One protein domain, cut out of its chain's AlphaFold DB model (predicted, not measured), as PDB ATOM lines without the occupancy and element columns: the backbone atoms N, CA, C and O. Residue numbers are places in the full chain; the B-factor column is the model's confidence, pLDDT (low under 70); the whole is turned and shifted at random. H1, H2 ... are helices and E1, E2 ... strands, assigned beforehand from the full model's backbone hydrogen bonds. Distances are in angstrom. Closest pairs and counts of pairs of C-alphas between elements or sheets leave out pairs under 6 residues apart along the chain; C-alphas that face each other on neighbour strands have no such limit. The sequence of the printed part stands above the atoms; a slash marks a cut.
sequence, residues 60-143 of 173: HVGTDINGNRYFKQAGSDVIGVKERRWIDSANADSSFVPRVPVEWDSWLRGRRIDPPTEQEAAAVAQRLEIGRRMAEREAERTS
ATOM      1  N   HIS A  60     119.129 131.685 164.360       95.31
ATOM      2  CA  HIS A  60     119.153 131.451 162.914       95.31
ATOM      3  C   HIS A  60     120.397 132.107 162.312       95.31
ATOM      4  O   HIS A  60     120.715 133.251 162.626       95.31
ATOM      5  N   VAL A  61     121.132 131.343 161.509       94.69
ATOM      6  CA  VAL A  61     122.418 131.757 160.933       94.69
ATOM      7  C   VAL A  61     122.282 132.059 159.451       94.69
ATOM      8  O   VAL A  61     122.885 133.009 158.966       94.69
ATOM      9  N   GLY A  62     121.505 131.254 158.729       92.81
ATOM     10  CA  GLY A  62     121.327 131.427 157.297       92.81
ATOM     11  C   GLY A  62     120.499 130.319 156.669       92.81
ATOM     12  O   GLY A  62     120.036 129.394 157.346       92.81
ATOM     13  N   THR A  63     120.312 130.445 155.362       92.88
ATOM     14  CA  THR A  63     119.543 129.514 154.539       92.88
ATOM     15  C   THR A  63     120.345 129.205 153.281       92.88
ATOM     16  O   THR A  63     120.962 130.107 152.716       92.88
ATOM     17  N   ASP A  64     120.381 127.943 152.856       91.25
ATOM     18  CA  ASP A  64     121.080 127.553 151.626       91.25
ATOM     19  C   ASP A  64     120.193 127.639 150.371       91.25
ATOM     20  O   ASP A  64     118.999 127.932 150.433       91.25
ATOM     21  N   ILE A  65     120.787 127.336 149.213       86.25
ATOM     22  CA  ILE A  65     120.101 127.281 147.913       86.25
ATOM     23  C   ILE A  65     118.996 126.212 147.849       86.25
ATOM     24  O   ILE A  65     118.116 126.277 146.995       86.25
ATOM     25  N   ASN A  66     119.037 125.222 148.740       86.50
ATOM     26  CA  ASN A  66     118.039 124.164 148.850       86.50
ATOM     27  C   ASN A  66     116.904 124.532 149.823       86.50
ATOM     28  O   ASN A  66     115.974 123.746 149.985       86.50
ATOM     29  N   GLY A  67     116.960 125.714 150.446       89.06
ATOM     30  CA  GLY A  67     115.977 126.199 151.412       89.06
ATOM     31  C   GLY A  67     116.178 125.670 152.834       89.06
ATOM     32  O   GLY A  67     115.339 125.923 153.700       89.06
ATOM     33  N   ASN A  68     117.256 124.932 153.107       92.50
ATOM     34  CA  ASN A  68     117.528 124.424 154.446       92.50
ATOM     35  C   ASN A  68     117.935 125.571 155.369       92.50
ATOM     36  O   ASN A  68     118.757 126.408 154.994       92.50
ATOM     37  N   ARG A  69     117.403 125.588 156.594       93.56
ATOM     38  CA  ARG A  69     117.693 126.631 157.587       93.56
ATOM     39  C   ARG A  69     118.709 126.131 158.597       93.56
ATOM     40  O   ARG A  69     118.542 125.063 159.180       93.56
ATOM     41  N   TYR A  70     119.730 126.934 158.844       94.62
ATOM     42  CA  TYR A  70     120.833 126.581 159.727       94.62
ATOM     43  C   TYR A  70     120.777 127.394 161.005       94.62
ATOM     44  O   TYR A  70     120.513 128.600 160.992       94.62
ATOM     45  N   PHE A  71     121.061 126.729 162.118       95.44
ATOM     46  CA  PHE A  71     120.987 127.335 163.434       95.44
ATOM     47  C   PHE A  71     122.207 126.996 164.278       95.44
ATOM     48  O   PHE A  71     122.795 125.917 164.160       95.44
ATOM     49  N   LYS A  72     122.542 127.916 165.182       95.00
ATOM     50  CA  LYS A  72     123.553 127.722 166.217       95.00
ATOM     51  C   LYS A  72     122.975 127.974 167.602       95.00
ATOM     52  O   LYS A  72     122.105 128.824 167.790       95.00
ATOM     53  N   GLN A  73     123.489 127.247 168.580       94.12
ATOM     54  CA  GLN A  73     123.242 127.468 169.996       94.12
ATOM     55  C   GLN A  73     124.588 127.610 170.687       94.12
ATOM     56  O   GLN A  73     125.412 126.693 170.625       94.12
ATOM     57  N   ALA A  74     124.787 128.756 171.337       90.69
ATOM     58  CA  ALA A  74     126.012 129.049 172.060       90.69
ATOM     59  C   ALA A  74     126.275 127.994 173.145       90.69
ATOM     60  O   ALA A  74     125.354 127.545 173.838       90.69
ATOM     61  N   GLY A  75     127.542 127.608 173.262       89.12
ATOM     62  CA  GLY A  75     128.033 126.803 174.371       89.12
ATOM     63  C   GLY A  75     128.272 127.637 175.631       89.12
ATOM     64  O   GLY A  75     128.093 128.855 175.649       89.12
ATOM     65  N   SER A  76     128.718 126.965 176.686       86.88
ATOM     66  CA  SER A  76     129.211 127.572 177.916       86.88
ATOM     67  C   SER A  76     130.369 126.752 178.461       86.88
ATOM     68  O   SER A  76     130.180 125.611 178.895       86.88
ATOM     69  N   ASP A  77     131.553 127.362 178.493       84.75
ATOM     70  CA  ASP A  77     132.768 126.738 179.026       84.75
ATOM     71  C   ASP A  77     132.655 126.471 180.532       84.75
ATOM     72  O   ASP A  77     133.130 125.449 181.020       84.75
ATOM     73  N   VAL A  78     131.926 127.327 181.260       81.69
ATOM     74  CA  VAL A  78     131.698 127.200 182.713       81.69
ATOM     75  C   VAL A  78     130.965 125.901 183.063       81.69
ATOM     76  O   VAL A  78     131.203 125.313 184.115       81.69
ATOM     77  N   ILE A  79     130.062 125.450 182.188       81.81
ATOM     78  CA  ILE A  79     129.225 124.256 182.394       81.81
ATOM     79  C   ILE A  79     129.715 123.090 181.502       81.81
ATOM     80  O   ILE A  79     129.136 122.004 181.506       81.81
ATOM     81  N   GLY A  80     130.791 123.289 180.729       84.19
ATOM     82  CA  GLY A  80     131.341 122.291 179.807       84.19
ATOM     83  C   GLY A  80     130.424 121.962 178.621       84.19
ATOM     84  O   GLY A  80     130.508 120.871 178.052       84.19
ATOM     85  N   VAL A  81     129.520 122.873 178.254       87.06
ATOM     86  CA  VAL A  81     128.592 122.700 177.132       87.06
ATOM     87  C   VAL A  81     129.234 123.258 175.871       87.06
ATOM     88  O   VAL A  81     129.489 124.452 175.780       87.06
ATOM     89  N   LYS A  82     129.470 122.405 174.872       89.44
ATOM     90  CA  LYS A  82     129.983 122.846 173.569       89.44
ATOM     91  C   LYS A  82     128.892 123.519 172.738       89.44
ATOM     92  O   LYS A  82     127.711 123.207 172.894       89.44
ATOM     93  N   GLU A  83     129.307 124.392 171.824       90.94
ATOM     94  CA  GLU A  83     128.418 124.952 170.803       90.94
ATOM     95  C   GLU A  83     127.746 123.828 170.003       90.94
ATOM     96  O   GLU A  83     128.377 122.826 169.649       90.94
ATOM     97  N   ARG A  84     126.451 123.990 169.724       92.31
ATOM     98  CA  ARG A  84     125.670 123.041 168.924       92.31
ATOM     99  C   ARG A  84     125.190 123.718 167.654       92.31
ATOM    100  O   ARG A  84     124.726 124.855 167.690       92.31
ATOM    101  N   ARG A  85     125.265 122.988 166.546       94.75
ATOM    102  CA  ARG A  85     124.817 123.420 165.220       94.75
ATOM    103  C   ARG A  85     123.844 122.380 164.685       94.75
ATOM    104  O   ARG A  85     124.068 121.185 164.880       94.75
ATOM    105  N   TRP A  86     122.751 122.813 164.072       93.12
ATOM    106  CA  TRP A  86     121.792 121.909 163.433       93.12
ATOM    107  C   TRP A  86     121.137 122.572 162.225       93.12
ATOM    108  O   TRP A  86     121.274 123.774 161.987       93.12
ATOM    109  N   ILE A  87     120.450 121.733 161.464       93.06
ATOM    110  CA  ILE A  87     119.749 122.047 160.231       93.06
ATOM    111  C   ILE A  87     118.274 121.704 160.421       93.06
ATOM    112  O   ILE A  87     117.955 120.622 160.914       93.06
ATOM    113  N   ASP A  88     117.401 122.616 160.010       91.88
ATOM    114  CA  ASP A  88     115.999 122.313 159.748       91.88
ATOM    115  C   ASP A  88     115.833 122.210 158.230       91.88
ATOM    116  O   ASP A  88     115.972 123.204 157.506       91.88
ATOM    117  N   SER A  89     115.571 120.993 157.754       87.69
ATOM    118  CA  SER A  89     115.343 120.701 156.339       87.69
ATOM    119  C   SER A  89     114.154 121.498 155.801       87.69
ATOM    120  O   SER A  89     113.142 121.645 156.487       87.69
ATOM    121  N   ALA A  90     114.252 121.976 154.557       83.88
ATOM    122  CA  ALA A  90     113.122 122.619 153.879       83.88
ATOM    123  C   ALA A  90     111.957 121.640 153.649       83.88
ATOM    124  O   ALA A  90     110.788 122.010 153.740       83.88
ATOM    125  N   ASN A  91     112.295 120.379 153.370       79.19
ATOM    126  CA  ASN A  91     111.331 119.314 153.143       79.19
ATOM    127  C   ASN A  91     110.889 118.716 154.482       79.19
ATOM    128  O   ASN A  91     111.724 118.299 155.285       79.19
ATOM    129  N   ALA A  92     109.574 118.654 154.696       67.19
ATOM    130  CA  ALA A  92     108.967 118.093 155.903       67.19
ATOM    131  C   ALA A  92     109.126 116.566 156.020       67.19
ATOM    132  O   ALA A  92     108.969 116.018 157.112       67.19
ATOM    133  N   ASP A  93     109.473 115.883 154.925       74.69
ATOM    134  CA  ASP A  93     109.690 114.439 154.911       74.69
ATOM    135  C   ASP A  93     111.001 114.081 155.620       74.69
ATOM    136  O   ASP A  93     112.081 114.018 155.031       74.69
ATOM    137  N   SER A  94     110.891 113.797 156.920       64.06
ATOM    138  CA  SER A  94     112.002 113.428 157.805       64.06
ATOM    139  C   SER A  94     112.701 112.113 157.439       64.06
ATOM    140  O   SER A  94     113.707 111.762 158.052       64.06
ATOM    141  N   SER A  95     112.156 111.357 156.484       71.00
ATOM    142  CA  SER A  95     112.702 110.069 156.041       71.00
ATOM    143  C   SER A  95     113.963 110.212 155.187       71.00
ATOM    144  O   SER A  95     114.712 109.247 155.050       71.00
ATOM    145  N   PHE A  96     114.223 111.398 154.629       71.06
ATOM    146  CA  PHE A  96     115.373 111.629 153.760       71.06
ATOM    147  C   PHE A  96     116.446 112.470 154.446       71.06
ATOM    148  O   PHE A  96     116.168 113.470 155.109       71.06
ATOM    149  N   VAL A  97     117.707 112.075 154.247       79.69
ATOM    150  CA  VAL A  97     118.853 112.900 154.633       79.69
ATOM    151  C   VAL A  97     118.831 114.158 153.755       79.69
ATOM    152  O   VAL A  97     118.848 114.023 152.528       79.69
ATOM    153  N   PRO A  98     118.780 115.371 154.337       82.38
ATOM    154  CA  PRO A  98     118.759 116.593 153.552       82.38
ATOM    155  C   PRO A  98     120.023 116.700 152.703       82.38
ATOM    156  O   PRO A  98     121.128 116.380 153.147       82.38
ATOM    157  N   ARG A  99     119.865 117.180 151.468       87.00
ATOM    158  CA  ARG A  99     121.000 117.508 150.610       87.00
ATOM    159  C   ARG A  99     121.618 118.810 151.109       87.00
ATOM    160  O   ARG A  99     121.012 119.866 150.966       87.00
ATOM    161  N   VAL A 100     122.803 118.706 151.703       90.31
ATOM    162  CA  VAL A 100     123.530 119.822 152.323       90.31
ATOM    163  C   VAL A 100     124.735 120.204 151.453       90.31
ATOM    164  O   VAL A 100     125.518 119.316 151.101       90.31
ATOM    165  N   PRO A 101     124.925 121.492 151.104       91.56
ATOM    166  CA  PRO A 101     126.137 121.960 150.430       91.56
ATOM    167  C   PRO A 101     127.401 121.735 151.274       91.56
ATOM    168  O   PRO A 101     127.358 121.738 152.504       91.56
ATOM    169  N   VAL A 102     128.555 121.564 150.627       91.31
ATOM    170  CA  VAL A 102     129.810 121.164 151.295       91.31
ATOM    171  C   VAL A 102     130.312 122.193 152.317       91.31
ATOM    172  O   VAL A 102     130.889 121.836 153.353       91.31
ATOM    173  N   GLU A 103     130.065 123.470 152.056       92.44
ATOM    174  CA  GLU A 103     130.426 124.590 152.919       92.44
ATOM    175  C   GLU A 103     129.616 124.534 154.220       92.44
ATOM    176  O   GLU A 103     130.175 124.635 155.317       92.44
ATOM    177  N   TRP A 104     128.311 124.275 154.099       93.81
ATOM    178  CA  TRP A 104     127.401 124.109 155.228       93.81
ATOM    179  C   TRP A 104     127.667 122.816 156.009       93.81
ATOM    180  O   TRP A 104     127.644 122.847 157.239       93.81
ATOM    181  N   ASP A 105     128.010 121.703 155.347       93.88
ATOM    182  CA  ASP A 105     128.422 120.458 156.025       93.88
ATOM    183  C   ASP A 105     129.692 120.670 156.864       93.88
ATOM    184  O   ASP A 105     129.786 120.230 158.014       93.88
ATOM    185  N   SER A 106     130.669 121.397 156.319       94.06
ATOM    186  CA  SER A 106     131.918 121.695 157.023       94.06
ATOM    187  C   SER A 106     131.706 122.602 158.232       94.06
ATOM    188  O   SER A 106     132.351 122.399 159.267       94.06
ATOM    189  N   TRP A 107     130.775 123.552 158.141       95.00
ATOM    190  CA  TRP A 107     130.354 124.350 159.287       95.00
ATOM    191  C   TRP A 107     129.574 123.513 160.312       95.00
ATOM    192  O   TRP A 107     129.926 123.520 161.487       95.00
ATOM    193  N   LEU A 108     128.590 122.704 159.915       94.31
ATOM    194  CA  LEU A 108     127.835 121.848 160.846       94.31
ATOM    195  C   LEU A 108     128.736 120.899 161.651       94.31
ATOM    196  O   LEU A 108     128.501 120.678 162.839       94.31
ATOM    197  N   ARG A 109     129.798 120.375 161.029       93.25
ATOM    198  CA  ARG A 109     130.768 119.472 161.674       93.25
ATOM    199  C   ARG A 109     131.841 120.180 162.502       93.25
ATOM    200  O   ARG A 109     132.711 119.511 163.051       93.25
ATOM    201  N   GLY A 110     131.820 121.511 162.571       91.19
ATOM    202  CA  GLY A 110     132.807 122.280 163.329       91.19
ATOM    203  C   GLY A 110     134.192 122.356 162.683       91.19
ATOM    204  O   GLY A 110     135.125 122.804 163.339       91.19
ATOM    205  N   ARG A 111     134.351 121.940 161.415       92.31
ATOM    206  CA  ARG A 111     135.617 122.135 160.679       92.31
ATOM    207  C   ARG A 111     135.840 123.608 160.344       92.31
ATOM    208  O   ARG A 111     136.975 124.068 160.343       92.31
ATOM    209  N   ARG A 112     134.756 124.335 160.065       92.94
ATOM    210  CA  ARG A 112     134.754 125.784 159.840       92.94
ATOM    211  C   ARG A 112     134.159 126.490 161.055       92.94
ATOM    212  O   ARG A 112     133.142 126.034 161.576       92.94
ATOM    213  N   ILE A 113     134.770 127.582 161.510       90.44
ATOM    214  CA  ILE A 113     134.247 128.381 162.632       90.44
ATOM    215  C   ILE A 113     133.052 129.207 162.145       90.44
ATOM    216  O   ILE A 113     131.955 129.083 162.693       90.44
ATOM    217  N   ASP A 114     133.259 129.952 161.061       91.81
ATOM    218  CA  ASP A 114     132.272 130.862 160.486       91.81
ATOM    219  C   ASP A 114     131.339 130.165 159.491       91.81
ATOM    220  O   ASP A 114     131.769 129.247 158.781       91.81
ATOM    221  N   PRO A 115     130.061 130.574 159.418       92.31
ATOM    222  CA  PRO A 115     129.155 130.070 158.396       92.31
ATOM    223  C   PRO A 115     129.609 130.497 156.989       92.31
ATOM    224  O   PRO A 115     130.412 131.425 156.848       92.31
ATOM    225  N   PRO A 116     129.107 129.830 155.937       92.50
ATOM    226  CA  PRO A 116     129.347 130.252 154.563       92.50
ATOM    227  C   PRO A 116     128.845 131.678 154.319       92.50
ATOM    228  O   PRO A 116     127.797 132.077 154.826       92.50
ATOM    229  N   THR A 117     129.597 132.433 153.527       90.38
ATOM    230  CA  THR A 117     129.237 133.794 153.109       90.38
ATOM    231  C   THR A 117     128.295 133.781 151.905       90.38
ATOM    232  O   THR A 117     128.228 132.804 151.154       90.38
ATOM    233  N   GLU A 118     127.575 134.881 151.680       84.38
ATOM    234  CA  GLU A 118     126.664 135.014 150.532       84.38
ATOM    235  C   GLU A 118     127.402 134.895 149.191       84.38
ATOM    236  O   GLU A 118     126.905 134.276 148.249       84.38
ATOM    237  N   GLN A 119     128.625 135.423 149.114       86.56
ATOM    238  CA  GLN A 119     129.468 135.336 147.924       86.56
ATOM    239  C   GLN A 119     129.860 133.884 147.617       86.56
ATOM    240  O   GLN A 119     129.841 133.468 146.457       86.56
ATOM    241  N   GLU A 120     130.178 133.092 148.645       87.44
ATOM    242  CA  GLU A 120     130.457 131.662 148.483       87.44
ATOM    243  C   GLU A 120     129.212 130.908 148.011       87.44
ATOM    244  O   GLU A 120     129.304 130.100 147.087       87.44
ATOM    245  N   ALA A 121     128.039 131.214 148.574       83.75
ATOM    246  CA  ALA A 121     126.781 130.618 148.132       83.75
ATOM    247  C   ALA A 121     126.494 130.918 146.647       83.75
ATOM    248  O   ALA A 121     126.106 130.018 145.896       83.75
ATOM    249  N   ALA A 122     126.756 132.147 146.194       85.50
ATOM    250  CA  ALA A 122     126.618 132.531 144.791       85.50
ATOM    251  C   ALA A 122     127.613 131.790 143.879       85.50
ATOM    252  O   ALA A 122     127.235 131.296 142.815       85.50
ATOM    253  N   ALA A 123     128.872 131.651 144.302       87.94
ATOM    254  CA  ALA A 123     129.880 130.904 143.550       87.94
ATOM    255  C   ALA A 123     129.516 129.414 143.416       87.94
ATOM    256  O   ALA A 123     129.708 128.815 142.354       87.94
ATOM    257  N   VAL A 124     128.952 128.813 144.466       86.94
ATOM    258  CA  VAL A 124     128.434 127.437 144.426       86.94
ATOM    259  C   VAL A 124     127.286 127.320 143.427       86.94
ATOM    260  O   VAL A 124     127.300 126.408 142.600       86.94
ATOM    261  N   ALA A 125     126.334 128.256 143.442       85.81
ATOM    262  CA  ALA A 125     125.219 128.271 142.497       85.81
ATOM    263  C   ALA A 125     125.703 128.309 141.036       85.81
ATOM    264  O   ALA A 125     125.235 127.533 140.203       85.81
ATOM    265  N   GLN A 126     126.701 129.146 140.741       89.50
ATOM    266  CA  GLN A 126     127.303 129.229 139.407       89.50
ATOM    267  C   GLN A 126     127.975 127.917 138.989       89.50
ATOM    268  O   GLN A 126     127.773 127.449 137.869       89.50
ATOM    269  N   ARG A 127     128.748 127.287 139.883       89.50
ATOM    270  CA  ARG A 127     129.400 125.995 139.601       89.50
ATOM    271  C   ARG A 127     128.388 124.887 139.334       89.50
ATOM    272  O   ARG A 127     128.606 124.081 138.434       89.50
ATOM    273  N   LEU A 128     127.289 124.855 140.089       88.75
ATOM    274  CA  LEU A 128     126.206 123.895 139.874       88.75
ATOM    275  C   LEU A 128     125.543 124.095 138.507       88.75
ATOM    276  O   LEU A 128     125.312 123.115 137.803       88.75
ATOM    277  N   GLU A 129     125.298 125.341 138.101       90.31
ATOM    278  CA  GLU A 129     124.727 125.648 136.784       90.31
ATOM    279  C   GLU A 129     125.676 125.269 135.638       90.31
ATOM    280  O   GLU A 129     125.250 124.678 134.647       90.31
ATOM    281  N   ILE A 130     126.977 125.543 135.776       93.31
ATOM    282  CA  ILE A 130     127.983 125.112 134.794       93.31
ATOM    283  C   ILE A 130     128.015 123.584 134.710       93.31
ATOM    284  O   ILE A 130     127.959 123.035 133.613       93.31
ATOM    285  N   GLY A 131     128.055 122.895 135.853       91.25
ATOM    286  CA  GLY A 131     128.028 121.434 135.905       91.25
ATOM    287  C   GLY A 131     126.781 120.849 135.241       91.25
ATOM    288  O   GLY A 131     126.892 119.890 134.482       91.25
ATOM    289  N   ARG A 132     125.613 121.472 135.444       91.06
ATOM    290  CA  ARG A 132     124.358 121.091 134.781       91.06
ATOM    291  C   ARG A 132     124.475 121.180 133.260       91.06
ATOM    292  O   ARG A 132     124.154 120.216 132.576       91.06
ATOM    293  N   ARG A 133     124.987 122.299 132.739       93.25
ATOM    294  CA  ARG A 133     125.181 122.500 131.291       93.25
ATOM    295  C   ARG A 133     126.191 121.526 130.695       93.25
ATOM    296  O   ARG A 133     126.023 121.080 129.566       93.25
ATOM    297  N   MET A 134     127.252 121.210 131.433       90.88
ATOM    298  CA  MET A 134     128.245 120.230 130.992       90.88
ATOM    299  C   MET A 134     127.643 118.825 130.925       90.88
ATOM    300  O   MET A 134     127.832 118.145 129.923       90.88
ATOM    301  N   ALA A 135     126.866 118.425 131.935       91.25
ATOM    302  CA  ALA A 135     126.184 117.134 131.949       91.25
ATOM    303  C   ALA A 135     125.161 116.998 130.807       91.25
ATOM    304  O   ALA A 135     125.076 115.942 130.190       91.25
ATOM    305  N   GLU A 136     124.420 118.065 130.496       91.19
ATOM    306  CA  GLU A 136     123.486 118.107 129.361       91.19
ATOM    307  C   GLU A 136     124.217 117.900 128.027       91.19
ATOM    308  O   GLU A 136     123.864 117.008 127.258       91.19
ATOM    309  N   ARG A 137     125.323 118.620 127.807       89.75
ATOM    310  CA  ARG A 137     126.169 118.444 126.614       89.75
ATOM    311  C   ARG A 137     126.776 117.046 126.514       89.75
ATOM    312  O   ARG A 137     126.938 116.522 125.419       89.75
ATOM    313  N   GLU A 138     127.166 116.439 127.631       85.62
ATOM    314  CA  GLU A 138     127.679 115.063 127.634       85.62
ATOM    315  C   GLU A 138     126.580 114.031 127.353       85.62
ATOM    316  O   GLU A 138     126.835 113.051 126.650       85.62
ATOM    317  N   ALA A 139     125.360 114.252 127.843       86.75
ATOM    318  CA  ALA A 139     124.201 113.428 127.514       86.75
ATOM    319  C   ALA A 139     123.867 113.490 126.011       86.75
ATOM    320  O   ALA A 139     123.643 112.454 125.387       86.75
ATOM    321  N   GLU A 140     123.921 114.680 125.406       85.81
ATOM    322  CA  GLU A 140     123.768 114.855 123.955       85.81
ATOM    323  C   GLU A 140     124.870 114.105 123.196       85.81
ATOM    324  O   GLU A 140     124.577 113.238 122.373       85.81
ATOM    325  N   ARG A 141     126.143 114.325 123.554       78.56
ATOM    326  CA  ARG A 141     127.282 113.639 122.920       78.56
ATOM    327  C   ARG A 141     127.206 112.123 123.039       78.56
ATOM    328  O   ARG A 141     127.561 111.429 122.096       78.56
ATOM    329  N   THR A 142     126.781 111.590 124.181       72.19
ATOM    330  CA  THR A 142     126.629 110.136 124.360       72.19
ATOM    331  C   THR A 142     125.442 109.581 123.579       72.19
ATOM    332  O   THR A 142     125.525 108.452 123.095       72.19
ATOM    333  N   SER A 143     124.376 110.365 123.389       74.44
ATOM    334  CA  SER A 143     123.259 109.983 122.520       74.44
ATOM    335  C   SER A 143     123.656 109.949 121.039       74.44
ATOM    336  O   SER A 143     123.252 109.038 120.319       74.44
TER     337      SER A 143
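AT A GLANCE: This is residues 60 to 143 of the 173 residues of the protein "NADH dehydrogenase [ubiquinone] 1 alpha subcomplex subunit 12" of Bugula neritina (UniProt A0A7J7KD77). Look for a small three-stranded sheet with the short helix H1 over one face, and a long helix, H2, whose residues 126 to 143 stick out as a free arm. At the far end from that arm, residues 76 to 81, the tip of the loop between E2 and E3, stick out too. The 84 printed residues hold three named strands and then two named helices, in a mixed class; the sheet's order is E1, E2, E3, antiparallel throughout. The whole is loose, with a radius of gyration of the C-alphas of 16.8 A, and spans 63 by 30 by 17 A.

IN THESE COORDINATES: Find C-alpha 60 at (119.153, 131.451, 162.914), where E1 begins; it runs to residue 63, 8.6 A. E2 is residues 69 to 73, 13.6 A, and E3 residues 84 to 88, 13.4 A. Go on to H1, residues 102 to 108, 9.8 A. H2, residues 118 to 143, runs 37.7 A to C-alpha 143 at (123.259, 109.983, 122.520).

HOW THE PARTS SIT: E1, E2 and E3 form a meander, each strand the antiparallel neighbour of the one before. In the hairpin of E1 and E2, find N 61 and O 70 at 2.9 A; in that of E2 and E3, N 71 and O 86 at 3.0 A, both within hydrogen-bond range. H1 is on the sheet at a height of 9.8 A, along the strands, only just over E2 and E3 with 3 C-alphas on each. The closest C-alphas of E3 and H1 are those of Arg 85 and Leu 108, 5.5 A. H2 is not on the sheet; H1 and H2 are near each other. In H1 and H2 every O i to N i+4 pair is within hydrogen-bond range.

THE WHOLE: The C-alphas farthest apart, of Val 78 and Ser 143, are 63.2 A apart. The printed part has no cut. The link from E3 to H1 is long, 13 residues; in it, residues 92 and 94 have pLDDT under 70.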